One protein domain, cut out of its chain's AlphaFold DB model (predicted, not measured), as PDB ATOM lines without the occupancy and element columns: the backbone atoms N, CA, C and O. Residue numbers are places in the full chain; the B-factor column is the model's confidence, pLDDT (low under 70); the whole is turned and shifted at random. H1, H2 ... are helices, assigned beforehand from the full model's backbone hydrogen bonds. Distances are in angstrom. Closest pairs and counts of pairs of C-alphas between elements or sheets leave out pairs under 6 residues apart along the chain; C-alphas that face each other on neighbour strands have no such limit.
ATOM      1  N   LYS A   4     -10.656  34.153   3.633       84.75
ATOM      2  CA  LYS A   4     -10.950  33.464   2.369       84.75
ATOM      3  C   LYS A   4     -12.423  33.058   2.239       84.75
ATOM      4  O   LYS A   4     -13.002  33.272   1.183       84.75
ATOM      5  N   LEU A   5     -13.023  32.513   3.301       82.56
ATOM      6  CA  LEU A   5     -14.419  32.059   3.275       82.56
ATOM      7  C   LEU A   5     -15.380  33.239   3.095       82.56
ATOM      8  O   LEU A   5     -16.304  33.155   2.302       82.56
ATOM      9  N   PHE A   6     -15.126  34.355   3.781       85.06
ATOM     10  CA  PHE A   6     -15.919  35.576   3.624       85.06
ATOM     11  C   PHE A   6     -15.919  36.092   2.184       85.06
ATOM     12  O   PHE A   6     -16.980  36.345   1.622       85.06
ATOM     13  N   ILE A   7     -14.731  36.196   1.582       85.19
ATOM     14  CA  ILE A   7     -14.571  36.671   0.204       85.19
ATOM     15  C   ILE A   7     -15.269  35.721  -0.776       85.19
ATOM     16  O   ILE A   7     -15.958  36.177  -1.684       85.19
ATOM     17  N   GLN A   8     -15.138  34.405  -0.579       83.38
ATOM     18  CA  GLN A   8     -15.826  33.409  -1.405       83.38
ATOM     19  C   GLN A   8     -17.351  33.538  -1.321       83.38
ATOM     20  O   GLN A   8     -18.006  33.538  -2.359       83.38
ATOM     21  N   THR A   9     -17.905  33.688  -0.115       82.69
ATOM     22  CA  THR A   9     -19.353  33.838   0.089       82.69
ATOM     23  C   THR A   9     -19.885  35.133  -0.519       82.69
ATOM     24  O   THR A   9     -20.953  35.126  -1.119       82.69
ATOM     25  N   ILE A  10     -19.150  36.242  -0.404       83.31
ATOM     26  CA  ILE A  10     -19.552  37.494  -1.053       83.31
ATOM     27  C   ILE A  10     -19.523  37.333  -2.570       83.31
ATOM     28  O   ILE A  10     -20.527  37.610  -3.217       83.31
ATOM     29  N   ASN A  11     -18.437  36.806  -3.138       80.81
ATOM     30  CA  ASN A  11     -18.312  36.622  -4.586       80.81
ATOM     31  C   ASN A  11     -19.389  35.704  -5.192       80.81
ATOM     32  O   ASN A  11     -19.620  35.779  -6.392       80.81
ATOM     33  N   SER A  12     -20.043  34.842  -4.406       79.25
ATOM     34  CA  SER A  12     -21.177  34.040  -4.886       79.25
ATOM     35  C   SER A  12     -22.536  34.742  -4.769       79.25
ATOM     36  O   SER A  12     -23.532  34.194  -5.227       79.25
ATOM     37  N   MET A  13     -22.602  35.900  -4.105       73.69
ATOM     38  CA  MET A  13     -23.835  36.650  -3.828       73.69
ATOM     39  C   MET A  13     -23.925  37.983  -4.580       73.69
ATOM     40  O   MET A  13     -25.034  38.475  -4.774       73.69
ATOM     41  N   VAL A  14     -22.799  38.575  -4.989       75.88
ATOM     42  CA  VAL A  14     -22.774  39.794  -5.820       75.88
ATOM     43  C   VAL A  14     -22.714  39.449  -7.303       75.88
ATOM     44  O   VAL A  14     -22.144  38.432  -7.697       75.88
ATOM     45  N   ASP A  15     -23.304  40.309  -8.132       71.25
ATOM     46  CA  ASP A  15     -23.219  40.184  -9.581       71.25
ATOM     47  C   ASP A  15     -21.789  40.428 -10.103       71.25
ATOM     48  O   ASP A  15     -20.934  41.045  -9.460       71.25
ATOM     49  N   MET A  16     -21.509  39.904 -11.300       60.22
ATOM     50  CA  MET A  16     -20.192  40.018 -11.940       60.22
ATOM     51  C   MET A  16     -19.762  41.473 -12.165       60.22
ATOM     52  O   MET A  16     -18.567  41.758 -12.152       60.22
ATOM     53  N   GLU A  17     -20.715  42.386 -12.351       62.94
ATOM     54  CA  GLU A  17     -20.456  43.805 -12.593       62.94
ATOM     55  C   GLU A  17     -19.950  44.503 -11.319       62.94
ATOM     56  O   GLU A  17     -18.918  45.174 -11.353       62.94
ATOM     57  N   THR A  18     -20.564  44.233 -10.161       66.88
ATOM     58  CA  THR A  18     -20.082  44.723  -8.858       66.88
ATOM     59  C   THR A  18     -18.716  44.135  -8.498       66.88
ATOM     60  O   THR A  18     -17.866  44.831  -7.940       66.88
ATOM     61  N   ILE A  19     -18.466  42.869  -8.850       60.28
ATOM     62  CA  ILE A  19     -17.167  42.209  -8.631       60.28
ATOM     63  C   ILE A  19     -16.059  42.859  -9.473       60.28
ATOM     64  O   ILE A  19     -14.941  43.001  -8.983       60.28
ATOM     65  N   PHE A  20     -16.352  43.270 -10.710       56.19
ATOM     66  CA  PHE A  20     -15.375  43.901 -11.607       56.19
ATOM     67  C   PHE A  20     -15.065  45.360 -11.251       56.19
ATOM     68  O   PHE A  20     -13.953  45.825 -11.496       56.19
ATOM     69  N   ILE A  21     -16.037  46.085 -10.689       58.88
ATOM     70  CA  ILE A  21     -15.863  47.483 -10.267       58.88
ATOM     71  C   ILE A  21     -15.100  47.566  -8.934       58.88
ATOM     72  O   ILE A  21     -14.385  48.538  -8.678       58.88
ATOM     73  N   ALA A  22     -15.209  46.547  -8.079       61.06
ATOM     74  CA  ALA A  22     -14.475  46.482  -6.825       61.06
ATOM     75  C   ALA A  22     -12.968  46.239  -7.059       61.06
ATOM     76  O   ALA A  22     -12.564  45.293  -7.733       61.06
ATOM     77  N   HIS A  23     -12.109  47.069  -6.453       64.62
ATOM     78  CA  HIS A  23     -10.659  46.838  -6.443       64.62
ATOM     79  C   HIS A  23     -10.342  45.437  -5.865       64.62
ATOM     80  O   HIS A  23     -11.004  45.033  -4.909       64.62
ATOM     81  N   PRO A  24      -9.311  44.703  -6.336       66.56
ATOM     82  CA  PRO A  24      -9.010  43.343  -5.864       66.56
ATOM     83  C   PRO A  24      -8.817  43.202  -4.341       66.56
ATOM     84  O   PRO A  24      -9.006  42.119  -3.788       66.56
ATOM     85  N   SER A  25      -8.451  44.288  -3.650       79.44
ATOM     86  CA  SER A  25      -8.320  44.328  -2.184       79.44
ATOM     87  C   SER A  25      -9.620  44.644  -1.443       79.44
ATOM     88  O   SER A  25      -9.694  44.396  -0.243       79.44
ATOM     89  N   TYR A  26     -10.652  45.144  -2.127       83.62
ATOM     90  CA  TYR A  26     -11.837  45.742  -1.513       83.62
ATOM     91  C   TYR A  26     -12.498  44.811  -0.489       83.62
ATOM     92  O   TYR A  26     -12.720  45.198   0.657       83.62
ATOM     93  N   TRP A  27     -12.726  43.545  -0.847       84.88
ATOM     94  CA  TRP A  27     -13.330  42.575   0.072       84.88
ATOM     95  C   TRP A  27     -12.427  42.198   1.249       84.88
ATOM     96  O   TRP A  27     -12.928  41.891   2.332       84.88
ATOM     97  N   SER A  28     -11.105  42.249   1.065       86.81
ATOM     98  CA  SER A  28     -10.155  42.076   2.170       86.81
ATOM     99  C   SER A  28     -10.208  43.256   3.134       86.81
ATOM    100  O   SER A  28     -10.219  43.035   4.343       86.81
ATOM    101  N   ASP A  29     -10.311  44.477   2.610       88.00
ATOM    102  CA  ASP A  29     -10.385  45.704   3.404       88.00
ATOM    103  C   ASP A  29     -11.710  45.775   4.183       88.00
ATOM    104  O   ASP A  29     -11.725  46.087   5.376       88.00
ATOM    105  N   VAL A  30     -12.828  45.409   3.546       87.69
ATOM    106  CA  VAL A  30     -14.139  45.272   4.207       87.69
ATOM    107  C   VAL A  30     -14.070  44.241   5.334       87.69
ATOM    108  O   VAL A  30     -14.505  44.526   6.448       87.69
ATOM    109  N   TYR A  31     -13.481  43.068   5.081       89.56
ATOM    110  CA  TYR A  31     -13.312  42.036   6.103       89.56
ATOM    111  C   TYR A  31     -12.494  42.534   7.304       89.56
ATOM    112  O   TYR A  31     -12.921  42.355   8.445       89.56
ATOM    113  N   ASP A  32     -11.349  43.183   7.070       90.25
ATOM    114  CA  ASP A  32     -10.469  43.658   8.145       90.25
ATOM    115  C   ASP A  32     -11.152  44.736   8.997       90.25
ATOM    116  O   ASP A  32     -11.036  44.738  10.226       90.25
ATOM    117  N   ARG A  33     -11.935  45.618   8.365       90.69
ATOM    118  CA  ARG A  33     -12.741  46.625   9.068       90.69
ATOM    119  C   ARG A  33     -13.826  45.985   9.930       90.69
ATOM    120  O   ARG A  33     -13.943  46.348  11.100       90.69
ATOM    121  N   LEU A  34     -14.558  45.005   9.395       90.44
ATOM    122  CA  LEU A  34     -15.582  44.270  10.144       90.44
ATOM    123  C   LEU A  34     -14.974  43.478  11.308       90.44
ATOM    124  O   LEU A  34     -15.531  43.480  12.405       90.44
ATOM    125  N   GLN A  35     -13.798  42.873  11.116       89.75
ATOM    126  CA  GLN A  35     -13.071  42.182  12.181       89.75
ATOM    127  C   GLN A  35     -12.599  43.140  13.286       89.75
ATOM    128  O   GLN A  35     -12.604  42.768  14.458       89.75
ATOM    129  N   ALA A  36     -12.255  44.381  12.935       89.75
ATOM    130  CA  ALA A  36     -11.936  45.449  13.883       89.75
ATOM    131  C   ALA A  36     -13.180  46.122  14.509       89.75
ATOM    132  O   ALA A  36     -13.035  47.103  15.238       89.75
ATOM    133  N   GLY A  37     -14.395  45.641  14.213       87.75
ATOM    134  CA  GLY A  37     -15.650  46.194  14.731       87.75
ATOM    135  C   GLY A  37     -16.098  47.503  14.070       87.75
ATOM    136  O   GLY A  37     -17.014  48.153  14.568       87.75
ATOM    137  N   ARG A  38     -15.478  47.906  12.953       91.31
ATOM    138  CA  ARG A  38     -15.806  49.140  12.225       91.31
ATOM    139  C   ARG A  38     -16.830  48.844  11.136       91.31
ATOM    140  O   ARG A  38     -16.543  48.085  10.215       91.31
ATOM    141  N   THR A  39     -18.001  49.466  11.228       88.75
ATOM    142  CA  THR A  39     -19.122  49.244  10.291       88.75
ATOM    143  C   THR A  39     -19.457  50.464   9.433       88.75
ATOM    144  O   THR A  39     -20.245  50.355   8.500       88.75
ATOM    145  N   ASP A  40     -18.821  51.609   9.691       88.25
ATOM    146  CA  ASP A  40     -19.142  52.878   9.032       88.25
ATOM    147  C   ASP A  40     -18.969  52.802   7.508       88.25
ATOM    148  O   ASP A  40     -17.895  52.466   7.007       88.25
ATOM    149  N   GLY A  41     -20.012  53.125   6.743       81.12
ATOM    150  CA  GLY A  41     -19.954  53.106   5.276       81.12
ATOM    151  C   GLY A  41     -19.776  51.712   4.655       81.12
ATOM    152  O   GLY A  41     -19.383  51.619   3.494       81.12
ATOM    153  N   ILE A  42     -20.024  50.638   5.413       84.31
ATOM    154  CA  ILE A  42     -20.134  49.272   4.888       84.31
ATOM    155  C   ILE A  42     -21.618  48.941   4.745       84.31
ATOM    156  O   ILE A  42     -22.402  49.186   5.660       84.31
ATOM    157  N   ASP A  43     -21.999  48.369   3.605       84.00
ATOM    158  CA  ASP A  43     -23.379  47.951   3.368       84.00
ATOM    159  C   ASP A  43     -23.849  46.917   4.410       84.00
ATOM    160  O   ASP A  43     -23.125  45.981   4.782       84.00
ATOM    161  N   GLN A  44     -25.095  47.072   4.862       84.12
ATOM    162  CA  GLN A  44     -25.718  46.220   5.873       84.12
ATOM    163  C   GLN A  44     -25.751  44.738   5.465       84.12
ATOM    164  O   GLN A  44     -25.672  43.853   6.324       84.12
ATOM    165  N   THR A  45     -25.817  44.451   4.168       83.06
ATOM    166  CA  THR A  45     -25.773  43.098   3.608       83.06
ATOM    167  C   THR A  45     -24.451  42.417   3.951       83.06
ATOM    168  O   THR A  45     -24.451  41.308   4.485       83.06
ATOM    169  N   PHE A  46     -23.315  43.095   3.759       84.75
ATOM    170  CA  PHE A  46     -21.992  42.528   4.055       84.75
ATOM    171  C   PHE A  46     -21.750  42.372   5.557       84.75
ATOM    172  O   PHE A  46     -21.166  41.375   5.986       84.75
ATOM    173  N   ILE A  47     -22.262  43.305   6.369       85.12
ATOM    174  CA  ILE A  47     -22.263  43.181   7.835       85.12
ATOM    175  C   ILE A  47     -23.042  41.928   8.255       85.12
ATOM    176  O   ILE A  47     -22.585  41.162   9.108       85.12
ATOM    177  N   THR A  48     -24.210  41.702   7.651       82.75
ATOM    178  CA  THR A  48     -25.068  40.547   7.945       82.75
ATOM    179  C   THR A  48     -24.390  39.245   7.528       82.75
ATOM    180  O   THR A  48     -24.307  38.328   8.339       82.75
ATOM    181  N   VAL A  49     -23.812  39.178   6.324       83.75
ATOM    182  CA  VAL A  49     -23.044  38.012   5.852       83.75
ATOM    183  C   VAL A  49     -21.881  37.702   6.796       83.75
ATOM    184  O   VAL A  49     -21.715  36.554   7.208       83.75
ATOM    185  N   PHE A  50     -21.109  38.713   7.203       85.44
ATOM    186  CA  PHE A  50     -20.010  38.546   8.155       85.44
ATOM    187  C   PHE A  50     -20.486  37.970   9.493       85.44
ATOM    188  O   PHE A  50     -19.943  36.966   9.959       85.44
ATOM    189  N   LYS A  51     -21.531  38.560  10.089       84.00
ATOM    190  CA  LYS A  51     -22.106  38.101  11.363       84.00
ATOM    191  C   LYS A  51     -22.683  36.692  11.263       84.00
ATOM    192  O   LYS A  51     -22.470  35.891  12.167       84.00
ATOM    193  N   THR A  52     -23.356  36.359  10.164       80.31
ATOM    194  CA  THR A  52     -23.892  35.014   9.934       80.31
ATOM    195  C   THR A  52     -22.772  33.987   9.804       80.31
ATOM    196  O   THR A  52     -22.831  32.950  10.456       80.31
ATOM    197  N   ILE A  53     -21.710  34.277   9.043       81.12
ATOM    198  CA  ILE A  53     -20.541  33.386   8.950       81.12
ATOM    199  C   ILE A  53     -19.897  33.197  10.328       81.12
ATOM    200  O   ILE A  53     -19.538  32.075  10.683       81.12
ATOM    201  N   GLN A  54     -19.767  34.267  11.120       80.19
ATOM    202  CA  GLN A  54     -19.258  34.167  12.488       80.19
ATOM    203  C   GLN A  54     -20.150  33.299  13.377       80.19
ATOM    204  O   GLN A  54     -19.632  32.423  14.062       80.19
ATOM    205  N   ALA A  55     -21.467  33.500  13.346       78.62
ATOM    206  CA  ALA A  55     -22.417  32.718  14.130       78.62
ATOM    207  C   ALA A  55     -22.385  31.234  13.735       78.62
ATOM    208  O   ALA A  55     -22.277  30.369  14.599       78.62
ATOM    209  N   VAL A  56     -22.383  30.930  12.433       77.38
ATOM    210  CA  VAL A  56     -22.260  29.557  11.925       77.38
ATOM    211  C   VAL A  56     -20.953  28.922  12.392       77.38
ATOM    212  O   VAL A  56     -20.972  27.801  12.887       77.38
ATOM    213  N   GLN A  57     -19.825  29.633  12.323       71.81
ATOM    214  CA  GLN A  57     -18.547  29.116  12.822       71.81
ATOM    215  C   GLN A  57     -18.533  28.924  14.339       71.81
ATOM    216  O   GLN A  57     -17.928  27.974  14.826       71.81
ATOM    217  N   GLN A  58     -19.167  29.813  15.102       73.69
ATOM    218  CA  GLN A  58     -19.296  29.650  16.549       73.69
ATOM    219  C   GLN A  58     -20.122  28.409  16.892       73.69
ATOM    220  O   GLN A  58     -19.733  27.661  17.782       73.69
ATOM    221  N   ILE A  59     -21.208  28.157  16.156       71.25
ATOM    222  CA  ILE A  59     -22.032  26.951  16.303       71.25
ATOM    223  C   ILE A  59     -21.231  25.704  15.912       71.25
ATOM    224  O   ILE A  59     -21.168  24.756  16.688       71.25
ATOM    225  N   GLN A  60     -20.562  25.726  14.756       67.62
ATOM    226  CA  GLN A  60     -19.751  24.612  14.255       67.62
ATOM    227  C   GLN A  60     -18.577  24.265  15.173       67.62
ATOM    228  O   GLN A  60     -18.191  23.107  15.243       67.62
ATOM    229  N   ASN A  61     -18.018  25.243  15.889       72.06
ATOM    230  CA  ASN A  61     -16.913  25.021  16.823       72.06
ATOM    231  C   ASN A  61     -17.381  24.805  18.272       72.06
ATOM    232  O   ASN A  61     -16.551  24.654  19.171       72.06
ATOM    233  N   ASN A  62     -18.691  24.811  18.530       76.88
ATOM    234  CA  ASN A  62     -19.214  24.589  19.868       76.88
ATOM    235  C   ASN A  62     -19.155  23.095  20.205       76.88
ATOM    236  O   ASN A  62     -19.968  22.294  19.741       76.88
TER     237      ASN A  62
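This is residues 4 to 62 of the 248 residues of an uncharacterized protein of Acinetobacter sp. WCHA55 (UniProt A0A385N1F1). A long helix, H4, joins two shorter ones, H1 and H3, in a small body of steeply tilted helices; its tail, residues 55 to 62 with the last part of H4, sticks out at one end. The short helix H2 sits at the other end of the long axis, touching no helix. The printed part has 59 residues with four named helices, H1 to H4 in chain order, and no named strand; the class is all helix. It is compact, with a radius of gyration of the C-alphas of 11.8 A, yet elongated, spanning 38 by 23 by 17 A.

H4, residues 44 to 60, touches H1, residues 4 to 11, with residues 46 to 53 alone; the closest C-alphas, of Phe 6 and Phe 50, are 6.8 A apart. These two run opposite ways at a steep tilt of 41 degrees. H4 only just touches H3, residues 26 to 35, with residues 47 to 50 alone and 3 pairs of C-alphas within 8 A, the closest being Leu 34 and Ile 47 at 7.2 A. They run the same way at a steep tilt of 60 degrees. H1 and H3 also only just touch, with 3 such pairs; their closest C-alphas are Ile 7 and Trp 27, 6.0 A apart, at a steep tilt of 58 degrees, opposite ways. H2, residues 16 to 21, is close to H1 but not clearly touching, with the C-alphas of Asn 11 and Ile 19 closest at 7.0 A. H2 is apart from H3 and H4. In H1, H2, H3 and H4 every O i to N i+4 pair is within hydrogen-bond range.

H4 runs 23.9 A from C-alpha 44 at (-25.718, 46.220, 5.873) to C-alpha 60 at (-19.751, 24.612, 14.255). H3 is 14.2 A long, H1 10.6 A and H2 8.8 A; H1 begins at C-alpha 4, (-10.950, 33.464, 2.369).

The C-alphas of Ile 21 and Asn 62, 38.0 A apart, are the two farthest apart. The printed part has no cut. The links H1 to H2 and H2 to H3 are tight, and H3 to H4 is short. Residues 20 to 25 stand free, as do residues 55 to 62, of which 55 to 60 belong to H4. The mean pLDDT of the printed part is 79.4; residues 16 to 24 and 60 are under 70.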